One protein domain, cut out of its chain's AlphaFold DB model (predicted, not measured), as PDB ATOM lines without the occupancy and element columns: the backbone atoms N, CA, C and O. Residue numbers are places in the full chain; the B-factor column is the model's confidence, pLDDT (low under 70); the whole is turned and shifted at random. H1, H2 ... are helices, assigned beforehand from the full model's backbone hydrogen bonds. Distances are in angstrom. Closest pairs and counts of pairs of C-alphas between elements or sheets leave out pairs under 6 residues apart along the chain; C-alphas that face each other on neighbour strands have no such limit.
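Overview. This is residues 213 to 292 of the 403 residues of an uncharacterized protein of Pseudomonas cerasi (UniProt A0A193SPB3). Helices H1 and H2 form a helical hairpin whose arms spread apart; the longest helix, H4, crosses one side of it, and the far part of H2 reaches away from H1, with the short H3 folding back beside it across a loose gap. The printed part has 80 residues with four named helices in the order H1, H2, H3, H4 and no named strand, an all-helix domain. It is compact, with a radius of gyration of the C-alphas of 12.9 A and spans of 36 by 28 by 22 A.

Along the chain. H1, residues 214 to 228, begins at C-alpha 214 (80.248, -55.255, -20.848) and is 20.4 A long. H2, residues 233 to 250, is 26.3 A long and ends at C-alpha 250 (96.143, -55.399, -23.369). H3, residues 255 to 263, is 12.1 A long. H4, residues 268 to 286, is 26.3 A long and ends at C-alpha 286 (66.903, -61.935, -19.829).

Arrangement. H1 touches H2, which does so with residues 233 to 241 alone; the closest C-alphas, of Gly 222 and Gly 236, are 4.1 A apart. They run opposite ways at 37 degrees, only just a steep tilt. H2 and H3, also a helical hairpin, only just touch, with 3 pairs of C-alphas within 8 A; the closest, of Met 248 and Ile 258, are 6.9 A apart. They run opposite ways at a shallow tilt of 6 degrees. Residues 215 to 219 of H1 touch residues 274 to 282 of H4, at 71 degrees, only just about perpendicular; the closest C-alphas, of Leu 216 and Ala 278, are 5.9 A apart. H2 and H4 only just touch, with 3 pairs within 8 A, about perpendicular at 79 degrees; the closest C-alphas, of Ala 234 and Ile 271, are 6.7 A apart. H1 and H3 are apart. In H1, H2, H3 and H4 every O i to N i+4 pair is within hydrogen-bond range.

Size, cuts and confidence. The two farthest C-alphas, of Gln 252 and Thr 291, are 36.5 A apart. The printed part has no cut, and its three links between helices are tight. The mean pLDDT of the printed part is 88.3, and no printed residue is under 70.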
ATOM      1  N   ASN A 213      78.982 -59.547 -21.164       72.19
ATOM      2  CA  ASN A 213      78.173 -58.417 -21.599       72.19
ATOM      3  C   ASN A 213      78.695 -57.152 -20.897       72.19
ATOM      4  O   ASN A 213      78.329 -56.913 -19.739       72.19
ATOM      5  N   PRO A 214      79.560 -56.341 -21.537       77.38
ATOM      6  CA  PRO A 214      80.248 -55.255 -20.848       77.38
ATOM      7  C   PRO A 214      79.278 -54.166 -20.386       77.38
ATOM      8  O   PRO A 214      79.510 -53.538 -19.355       77.38
ATOM      9  N   LEU A 215      78.163 -53.989 -21.103       84.81
ATOM     10  CA  LEU A 215      77.104 -53.057 -20.732       84.81
ATOM     11  C   LEU A 215      76.458 -53.452 -19.398       84.81
ATOM     12  O   LEU A 215      76.366 -52.616 -18.500       84.81
ATOM     13  N   LEU A 216      76.058 -54.717 -19.230       87.00
ATOM     14  CA  LEU A 216      75.472 -55.178 -17.965       87.00
ATOM     15  C   LEU A 216      76.489 -55.228 -16.828       87.00
ATOM     16  O   LEU A 216      76.141 -54.936 -15.689       87.00
ATOM     17  N   MET A 217      77.755 -55.544 -17.112       86.44
ATOM     18  CA  MET A 217      78.806 -55.478 -16.095       86.44
ATOM     19  C   MET A 217      79.032 -54.044 -15.599       86.44
ATOM     20  O   MET A 217      79.108 -53.825 -14.388       86.44
ATOM     21  N   ALA A 218      79.095 -53.069 -16.513       88.94
ATOM     22  CA  ALA A 218      79.167 -51.652 -16.167       88.94
ATOM     23  C   ALA A 218      77.936 -51.226 -15.357       88.94
ATOM     24  O   ALA A 218      78.068 -50.577 -14.320       88.94
ATOM     25  N   HIS A 219      76.747 -51.650 -15.791       93.62
ATOM     26  CA  HIS A 219      75.491 -51.347 -15.116       93.62
ATOM     27  C   HIS A 219      75.452 -51.890 -13.687       93.62
ATOM     28  O   HIS A 219      75.217 -51.119 -12.759       93.62
ATOM     29  N   MET A 220      75.789 -53.169 -13.482       93.00
ATOM     30  CA  MET A 220      75.893 -53.756 -12.143       93.00
ATOM     31  C   MET A 220      76.900 -52.999 -11.278       93.00
ATOM     32  O   MET A 220      76.625 -52.750 -10.108       93.00
ATOM     33  N   ARG A 221      78.033 -52.555 -11.842       91.62
ATOM     34  CA  ARG A 221      79.004 -51.758 -11.081       91.62
ATOM     35  C   ARG A 221      78.447 -50.396 -10.664       91.62
ATOM     36  O   ARG A 221      78.654 -49.980  -9.524       91.62
ATOM     37  N   GLY A 222      77.726 -49.721 -11.557       95.50
ATOM     38  CA  GLY A 222      77.027 -48.478 -11.243       95.50
ATOM     39  C   GLY A 222      75.959 -48.666 -10.159       95.50
ATOM     40  O   GLY A 222      75.898 -47.877  -9.215       95.50
ATOM     41  N   LEU A 223      75.161 -49.737 -10.239       96.69
ATOM     42  CA  LEU A 223      74.160 -50.076  -9.222       96.69
ATOM     43  C   LEU A 223      74.810 -50.393  -7.868       96.69
ATOM     44  O   LEU A 223      74.344 -49.898  -6.845       96.69
ATOM     45  N   THR A 224      75.922 -51.130  -7.842       95.12
ATOM     46  CA  THR A 224      76.692 -51.389  -6.614       95.12
ATOM     47  C   THR A 224      77.155 -50.092  -5.958       95.12
ATOM     48  O   THR A 224      76.940 -49.900  -4.759       95.12
ATOM     49  N   ALA A 225      77.751 -49.177  -6.730       95.19
ATOM     50  CA  ALA A 225      78.184 -47.883  -6.209       95.19
ATOM     51  C   ALA A 225      77.002 -47.090  -5.625       95.19
ATOM     52  O   ALA A 225      77.104 -46.546  -4.523       95.19
ATOM     53  N   GLN A 226      75.866 -47.081  -6.329       96.19
ATOM     54  CA  GLN A 226      74.668 -46.354  -5.920       96.19
ATOM     55  C   GLN A 226      74.012 -46.925  -4.656       96.19
ATOM     56  O   GLN A 226      73.719 -46.177  -3.726       96.19
ATOM     57  N   TYR A 227      73.762 -48.233  -4.624       95.38
ATOM     58  CA  TYR A 227      72.910 -48.855  -3.609       95.38
ATOM     59  C   TYR A 227      73.678 -49.432  -2.420       95.38
ATOM     60  O   TYR A 227      73.153 -49.422  -1.311       95.38
ATOM     61  N   LEU A 228      74.905 -49.920  -2.625       93.12
ATOM     62  CA  LEU A 228      75.693 -50.556  -1.561       93.12
ATOM     63  C   LEU A 228      76.790 -49.652  -0.997       93.12
ATOM     64  O   LEU A 228      77.229 -49.866   0.130       93.12
ATOM     65  N   GLN A 229      77.244 -48.655  -1.762       92.50
ATOM     66  CA  GLN A 229      78.371 -47.798  -1.371       92.50
ATOM     67  C   GLN A 229      77.990 -46.338  -1.113       92.50
ATOM     68  O   GLN A 229      78.870 -45.541  -0.797       92.50
ATOM     69  N   ALA A 230      76.708 -45.977  -1.251       91.06
ATOM     70  CA  ALA A 230      76.218 -44.602  -1.101       91.06
ATOM     71  C   ALA A 230      76.984 -43.570  -1.963       91.06
ATOM     72  O   ALA A 230      77.141 -42.408  -1.585       91.06
ATOM     73  N   ARG A 231      77.466 -44.002  -3.133       94.88
ATOM     74  CA  ARG A 231      78.136 -43.179  -4.151       94.88
ATOM     75  C   ARG A 231      77.193 -42.933  -5.324       94.88
ATOM     76  O   ARG A 231      76.046 -43.371  -5.315       94.88
ATOM     77  N   THR A 232      77.633 -42.209  -6.347       96.06
ATOM     78  CA  THR A 232      76.805 -42.038  -7.546       96.06
ATOM     79  C   THR A 232      76.957 -43.233  -8.489       96.06
ATOM     80  O   THR A 232      78.013 -43.858  -8.560       96.06
ATOM     81  N   TYR A 233      75.917 -43.520  -9.278       96.75
ATOM     82  CA  TYR A 233      75.988 -44.517 -10.354       96.75
ATOM     83  C   TYR A 233      77.155 -44.237 -11.319       96.75
ATOM     84  O   TYR A 233      77.865 -45.149 -11.738       96.75
ATOM     85  N   ALA A 234      77.399 -42.955 -11.618       96.00
ATOM     86  CA  ALA A 234      78.488 -42.516 -12.484       96.00
ATOM     87  C   ALA A 234      79.881 -42.851 -11.920       96.00
ATOM     88  O   ALA A 234      80.773 -43.175 -12.701       96.00
ATOM     89  N   ASP A 235      80.059 -42.833 -10.594       93.94
ATOM     90  CA  ASP A 235      81.327 -43.218  -9.965       93.94
ATOM     91  C   ASP A 235      81.643 -44.699 -10.221       93.94
ATOM     92  O   ASP A 235      82.769 -45.040 -10.583       93.94
ATOM     93  N   GLY A 236      80.641 -45.579 -10.101       92.12
ATOM     94  CA  GLY A 236      80.803 -47.004 -10.407       92.12
ATOM     95  C   GLY A 236      81.088 -47.260 -11.891       92.12
ATOM     96  O   GLY A 236      81.924 -48.095 -12.233       92.12
ATOM     97  N   ILE A 237      80.447 -46.501 -12.784       92.75
ATOM     98  CA  ILE A 237      80.734 -46.564 -14.224       92.75
ATOM     99  C   ILE A 237      82.178 -46.147 -14.515       92.75
ATOM    100  O   ILE A 237      82.863 -46.840 -15.266       92.75
ATOM    101  N   ALA A 238      82.668 -45.063 -13.908       90.75
ATOM    102  CA  ALA A 238      84.041 -44.603 -14.104       90.75
ATOM    103  C   ALA A 238      85.071 -45.683 -13.723       90.75
ATOM    104  O   ALA A 238      85.971 -45.972 -14.512       90.75
ATOM    105  N   GLU A 239      84.884 -46.353 -12.582       87.12
ATOM    106  CA  GLU A 239      85.743 -47.469 -12.152       87.12
ATOM    107  C   GLU A 239      85.743 -48.633 -13.149       87.12
ATOM    108  O   GLU A 239      86.792 -49.206 -13.460       87.12
ATOM    109  N   TYR A 240      84.569 -48.986 -13.682       86.12
ATOM    110  CA  TYR A 240      84.471 -50.043 -14.683       86.12
ATOM    111  C   TYR A 240      85.202 -49.668 -15.980       86.12
ATOM    112  O   TYR A 240      85.904 -50.499 -16.560       86.12
ATOM    113  N   LEU A 241      85.087 -48.414 -16.428       86.19
ATOM    114  CA  LEU A 241      85.741 -47.941 -17.650       86.19
ATOM    115  C   LEU A 241      87.270 -47.923 -17.537       86.19
ATOM    116  O   LEU A 241      87.949 -48.210 -18.526       86.19
ATOM    117  N   GLU A 242      87.832 -47.652 -16.356       84.56
ATOM    118  CA  GLU A 242      89.276 -47.779 -16.121       84.56
ATOM    119  C   GLU A 242      89.753 -49.222 -16.332       84.56
ATOM    120  O   GLU A 242      90.723 -49.471 -17.064       84.56
ATOM    121  N   LEU A 243      89.032 -50.190 -15.754       77.62
ATOM    122  CA  LEU A 243      89.312 -51.609 -15.954       77.62
ATOM    123  C   LEU A 243      89.192 -51.990 -17.429       77.62
ATOM    124  O   LEU A 243      90.146 -52.546 -17.988       77.62
ATOM    125  N   ALA A 244      88.056 -51.670 -18.052       79.50
ATOM    126  CA  ALA A 244      87.762 -52.001 -19.440       79.50
ATOM    127  C   ALA A 244      88.835 -51.434 -20.378       79.50
ATOM    128  O   ALA A 244      89.399 -52.166 -21.187       79.50
ATOM    129  N   THR A 245      89.232 -50.170 -20.199       82.50
ATOM    130  CA  THR A 245      90.312 -49.541 -20.980       82.50
ATOM    131  C   THR A 245      91.623 -50.314 -20.866       82.50
ATOM    132  O   THR A 245      92.317 -50.537 -21.862       82.50
ATOM    133  N   SER A 246      91.977 -50.755 -19.657       80.00
ATOM    134  CA  SER A 246      93.201 -51.524 -19.432       80.00
ATOM    135  C   SER A 246      93.180 -52.890 -20.137       80.00
ATOM    136  O   SER A 246      94.212 -53.327 -20.655       80.00
ATOM    137  N   LEU A 247      92.012 -53.542 -20.185       74.50
ATOM    138  CA  LEU A 247      91.805 -54.828 -20.854       74.50
ATOM    139  C   LEU A 247      91.834 -54.668 -22.374       74.50
ATOM    140  O   LEU A 247      92.615 -55.356 -23.034       74.50
ATOM    141  N   MET A 248      91.094 -53.696 -22.915       77.50
ATOM    142  CA  MET A 248      91.066 -53.390 -24.349       77.50
ATOM    143  C   MET A 248      92.475 -53.093 -24.890       77.50
ATOM    144  O   MET A 248      92.891 -53.650 -25.906       77.50
ATOM    145  N   ARG A 249      93.279 -52.299 -24.163       80.69
ATOM    146  CA  ARG A 249      94.682 -52.023 -24.533       80.69
ATOM    147  C   ARG A 249      95.560 -53.272 -24.490       80.69
ATOM    148  O   ARG A 249      96.380 -53.478 -25.381       80.69
ATOM    149  N   ARG A 250      95.398 -54.130 -23.476       74.75
ATOM    150  CA  ARG A 250      96.143 -55.399 -23.369       74.75
ATOM    151  C   ARG A 250      95.805 -56.351 -24.519       74.75
ATOM    152  O   ARG A 250      96.697 -57.052 -24.995       74.75
ATOM    153  N   LYS A 251      94.544 -56.351 -24.955       71.25
ATOM    154  CA  LYS A 251      94.046 -57.075 -26.131       71.25
ATOM    155  C   LYS A 251      94.458 -56.427 -27.462       71.25
ATOM    156  O   LYS A 251      94.117 -56.956 -28.509       71.25
ATOM    157  N   GLN A 252      95.225 -55.331 -27.433       73.56
ATOM    158  CA  GLN A 252      95.647 -54.582 -28.623       73.56
ATOM    159  C   GLN A 252      94.458 -54.144 -29.487       73.56
ATOM    160  O   GLN A 252      94.548 -54.146 -30.712       73.56
ATOM    161  N   MET A 253      93.341 -53.774 -28.850       75.19
ATOM    162  CA  MET A 253      92.197 -53.247 -29.583       75.19
ATOM    163  C   MET A 253      92.574 -51.958 -30.326       75.19
ATOM    164  O   MET A 253      93.305 -51.130 -29.766       75.19
ATOM    165  N   PRO A 254      92.047 -51.761 -31.548       79.81
ATOM    166  CA  PRO A 254      92.241 -50.534 -32.306       79.81
ATOM    167  C   PRO A 254      91.908 -49.288 -31.474       79.81
ATOM    168  O   PRO A 254      90.812 -49.227 -30.905       79.81
ATOM    169  N   PRO A 255      92.783 -48.263 -31.421       84.25
ATOM    170  CA  PRO A 255      92.539 -47.054 -30.630       84.25
ATOM    171  C   PRO A 255      91.190 -46.391 -30.931       84.25
ATOM    172  O   PRO A 255      90.471 -46.025 -30.010       84.25
ATOM    173  N   ARG A 256      90.788 -46.356 -32.210       82.38
ATOM    174  CA  ARG A 256      89.482 -45.832 -32.647       82.38
ATOM    175  C   ARG A 256      88.285 -46.519 -31.984       82.38
ATOM    176  O   ARG A 256      87.307 -45.854 -31.671       82.38
ATOM    177  N   LEU A 257      88.364 -47.833 -31.762       78.81
ATOM    178  CA  LEU A 257      87.291 -48.600 -31.134       78.81
ATOM    179  C   LEU A 257      87.251 -48.339 -29.631       78.81
ATOM    180  O   LEU A 257      86.175 -48.194 -29.065       78.81
ATOM    181  N   ILE A 258      88.420 -48.212 -28.995       83.06
ATOM    182  CA  ILE A 258      88.510 -47.807 -27.588       83.06
ATOM    183  C   ILE A 258      87.879 -46.420 -27.407       83.06
ATOM    184  O   ILE A 258      87.039 -46.244 -26.530       83.06
ATOM    185  N   ASP A 259      88.238 -45.457 -28.256       86.56
ATOM    186  CA  ASP A 259      87.708 -44.094 -28.189       86.56
ATOM    187  C   ASP A 259      86.194 -44.062 -28.433       86.56
ATOM    188  O   ASP A 259      85.471 -43.380 -27.703       86.56
ATOM    189  N   GLN A 260      85.694 -44.840 -29.397       83.38
ATOM    190  CA  GLN A 260      84.260 -44.992 -29.642       83.38
ATOM    191  C   GLN A 260      83.541 -45.517 -28.388       83.38
ATOM    192  O   GLN A 260      82.612 -44.861 -27.907       83.38
ATOM    193  N   THR A 261      84.028 -46.614 -27.795       82.94
ATOM    194  CA  THR A 261      83.471 -47.213 -26.571       82.94
ATOM    195  C   THR A 261      83.537 -46.276 -25.368       82.94
ATOM    196  O   THR A 261      82.617 -46.250 -24.560       82.94
ATOM    197  N   LEU A 262      84.590 -45.474 -25.211       86.62
ATOM    198  CA  LEU A 262      84.679 -44.522 -24.098       86.62
ATOM    199  C   LEU A 262      83.793 -43.296 -24.322       86.62
ATOM    200  O   LEU A 262      83.151 -42.806 -23.389       86.62
ATOM    201  N   SER A 263      83.691 -42.824 -25.566       89.00
ATOM    202  CA  SER A 263      82.832 -41.692 -25.913       89.00
ATOM    203  C   SER A 263      81.361 -41.979 -25.599       89.00
ATOM    204  O   SER A 263      80.625 -41.071 -25.210       89.00
ATOM    205  N   ALA A 264      80.943 -43.243 -25.682       87.00
ATOM    206  CA  ALA A 264      79.613 -43.716 -25.320       87.00
ATOM    207  C   ALA A 264      79.210 -43.433 -23.861       87.00
ATOM    208  O   ALA A 264      78.015 -43.443 -23.574       87.00
ATOM    209  N   TYR A 265      80.169 -43.143 -22.975       90.12
ATOM    210  CA  TYR A 265      79.959 -42.801 -21.562       90.12
ATOM    211  C   TYR A 265      80.400 -41.367 -21.223       90.12
ATOM    212  O   TYR A 265      80.475 -40.988 -20.054       90.12
ATOM    213  N   ALA A 266      80.710 -40.544 -22.230       90.62
ATOM    214  CA  ALA A 266      81.219 -39.195 -22.016       90.62
ATOM    215  C   ALA A 266      80.139 -38.259 -21.444       90.62
ATOM    216  O   ALA A 266      79.263 -37.765 -22.158       90.62
ATOM    217  N   GLY A 267      80.243 -37.981 -20.145       92.56
ATOM    218  CA  GLY A 267      79.377 -37.050 -19.433       92.56
ATOM    219  C   GLY A 267      78.055 -37.660 -18.960       92.56
ATOM    220  O   GLY A 267      77.626 -38.732 -19.384       92.56
ATOM    221  N   ARG A 268      77.385 -36.934 -18.059       93.44
ATOM    222  CA  ARG A 268      76.221 -37.432 -17.310       93.44
ATOM    223  C   ARG A 268      75.064 -37.895 -18.198       93.44
ATOM    224  O   ARG A 268      74.497 -38.944 -17.934       93.44
ATOM    225  N   ALA A 269      74.736 -37.145 -19.251       94.69
ATOM    226  CA  ALA A 269      73.625 -37.488 -20.142       94.69
ATOM    227  C   ALA A 269      73.850 -38.821 -20.876       94.69
ATOM    228  O   ALA A 269      72.920 -39.605 -21.027       94.69
ATOM    229  N   ARG A 270      75.091 -39.104 -21.296       93.06
ATOM    230  CA  ARG A 270      75.427 -40.371 -21.957       93.06
ATOM    231  C   ARG A 270      75.443 -41.533 -20.971       93.06
ATOM    232  O   ARG A 270      74.962 -42.603 -21.312       93.06
ATOM    233  N   ILE A 271      75.928 -41.317 -19.747       94.75
ATOM    234  CA  ILE A 271      75.859 -42.327 -18.680       94.75
ATOM    235  C   ILE A 271      74.403 -42.712 -18.383       94.75
ATOM    236  O   ILE A 271      74.117 -43.899 -18.252       94.75
ATOM    237  N   GLU A 272      73.489 -41.740 -18.333       95.00
ATOM    238  CA  GLU A 272      72.063 -42.015 -18.117       95.00
ATOM    239  C   GLU A 272      71.450 -42.787 -19.292       95.00
ATOM    240  O   GLU A 272      70.845 -43.833 -19.086       95.00
ATOM    241  N   ALA A 273      71.716 -42.363 -20.531       93.06
ATOM    242  CA  ALA A 273      71.277 -43.102 -21.716       93.06
ATOM    243  C   ALA A 273      71.815 -44.548 -21.736       93.06
ATOM    244  O   ALA A 273      71.137 -45.470 -22.185       93.06
ATOM    245  N   ARG A 274      73.031 -44.781 -21.217       91.38
ATOM    246  CA  ARG A 274      73.590 -46.134 -21.070       91.38
ATOM    247  C   ARG A 274      72.931 -46.936 -19.959       91.38
ATOM    248  O   ARG A 274      72.834 -48.150 -20.107       91.38
ATOM    249  N   ARG A 275      72.470 -46.297 -18.881       95.12
ATOM    250  CA  ARG A 275      71.650 -46.960 -17.861       95.12
ATOM    251  C   ARG A 275      70.340 -47.444 -18.476       95.12
ATOM    252  O   ARG A 275      70.049 -48.627 -18.368       95.12
ATOM    253  N   GLU A 276      69.627 -46.574 -19.189       94.12
ATOM    254  CA  GLU A 276      68.380 -46.929 -19.884       94.12
ATOM    255  C   GLU A 276      68.597 -48.070 -20.886       94.12
ATOM    256  O   GLU A 276      67.851 -49.050 -20.884       94.12
ATOM    257  N   LEU A 277      69.669 -47.993 -21.683       91.00
ATOM    258  CA  LEU A 277      70.046 -49.055 -22.614       91.00
ATOM    259  C   LEU A 277      70.328 -50.378 -21.889       91.00
ATOM    260  O   LEU A 277      69.883 -51.427 -22.343       91.00
ATOM    261  N   ALA A 278      71.049 -50.348 -20.765       91.12
ATOM    262  CA  ALA A 278      71.341 -51.541 -19.973       91.12
ATOM    263  C   ALA A 278      70.076 -52.149 -19.355       91.12
ATOM    264  O   ALA A 278      69.928 -53.370 -19.356       91.12
ATOM    265  N   SER A 279      69.149 -51.318 -18.872       92.38
ATOM    266  CA  SER A 279      67.861 -51.774 -18.344       92.38
ATOM    267  C   SER A 279      66.996 -52.407 -19.436       92.38
ATOM    268  O   SER A 279      66.464 -53.496 -19.228       92.38
ATOM    269  N   GLY A 280      66.900 -51.779 -20.614       90.50
ATOM    270  CA  GLY A 280      66.202 -52.352 -21.770       90.50
ATOM    271  C   GLY A 280      66.824 -53.678 -22.200       90.50
ATOM    272  O   GLY A 280      66.128 -54.678 -22.354       90.50
ATOM    273  N   PHE A 281      68.155 -53.728 -22.260       87.06
ATOM    274  CA  PHE A 281      68.893 -54.944 -22.571       87.06
ATOM    275  C   PHE A 281      68.618 -56.079 -21.578       87.06
ATOM    276  O   PHE A 281      68.393 -57.219 -21.985       87.06
ATOM    277  N   ALA A 282      68.656 -55.793 -20.274       89.38
ATOM    278  CA  ALA A 282      68.379 -56.784 -19.237       89.38
ATOM    279  C   ALA A 282      66.955 -57.343 -19.375       89.38
ATOM    280  O   ALA A 282      66.745 -58.556 -19.270       89.38
ATOM    281  N   GLN A 283      65.998 -56.466 -19.681       90.75
ATOM    282  CA  GLN A 283      64.596 -56.824 -19.826       90.75
ATOM    283  C   GLN A 283      64.337 -57.651 -21.089       90.75
ATOM    284  O   GLN A 283      63.648 -58.665 -21.024       90.75
ATOM    285  N   GLU A 284      64.890 -57.257 -22.232       85.25
ATOM    286  CA  GLU A 284      64.675 -57.949 -23.507       85.25
ATOM    287  C   GLU A 284      65.467 -59.257 -23.590       85.25
ATOM    288  O   GLU A 284      64.939 -60.287 -24.009       85.25
ATOM    289  N   GLY A 285      66.732 -59.230 -23.163       80.69
ATOM    290  CA  GLY A 285      67.637 -60.371 -23.264       80.69
ATOM    291  C   GLY A 285      67.397 -61.445 -22.203       80.69
ATOM    292  O   GLY A 285      67.593 -62.627 -22.484       80.69
ATOM    293  N   PHE A 286      66.977 -61.044 -20.996       84.06
ATOM    294  CA  PHE A 286      66.903 -61.935 -19.829       84.06
ATOM    295  C   PHE A 286      65.597 -61.811 -19.028       84.06
ATOM    296  O   PHE A 286      65.408 -62.508 -18.028       84.06
ATOM    297  N   GLY A 287      64.682 -60.922 -19.427       89.38
ATOM    298  CA  GLY A 287      63.455 -60.632 -18.681       89.38
ATOM    299  C   GLY A 287      63.689 -59.877 -17.368       89.38
ATOM    300  O   GLY A 287      62.789 -59.838 -16.530       89.38
ATOM    301  N   LEU A 288      64.908 -59.405 -17.098       92.50
ATOM    302  CA  LEU A 288      65.304 -58.853 -15.802       92.50
ATOM    303  C   LEU A 288      65.083 -57.346 -15.768       92.50
ATOM    304  O   LEU A 288      65.511 -56.632 -16.669       92.50
ATOM    305  N   ASN A 289      64.489 -56.863 -14.683       95.25
ATOM    306  CA  ASN A 289      64.380 -55.433 -14.418       95.25
ATOM    307  C   ASN A 289      65.432 -54.974 -13.395       95.25
ATOM    308  O   ASN A 289      66.028 -55.781 -12.680       95.25
ATOM    309  N   GLU A 290      65.642 -53.659 -13.299       95.81
ATOM    310  CA  GLU A 290      66.644 -53.085 -12.392       95.81
ATOM    311  C   GLU A 290      66.378 -53.443 -10.922       95.81
ATOM    312  O   GLU A 290      67.314 -53.693 -10.169       95.81
ATOM    313  N   THR A 291      65.113 -53.542 -10.510       96.44
ATOM    314  CA  THR A 291      64.755 -53.937  -9.144       96.44
ATOM    315  C   THR A 291      65.264 -55.339  -8.804       96.44
ATOM    316  O   THR A 291      65.840 -55.527  -7.735       96.44
ATOM    317  N   GLN A 292      65.132 -56.298  -9.721       97.38
ATOM    318  CA  GLN A 292      65.667 -57.654  -9.573       97.38
ATOM    319  C   GLN A 292      67.203 -57.652  -9.582       97.38
ATOM    320  O   GLN A 292      67.821 -58.334  -8.765       97.38
TER     321      GLN A 292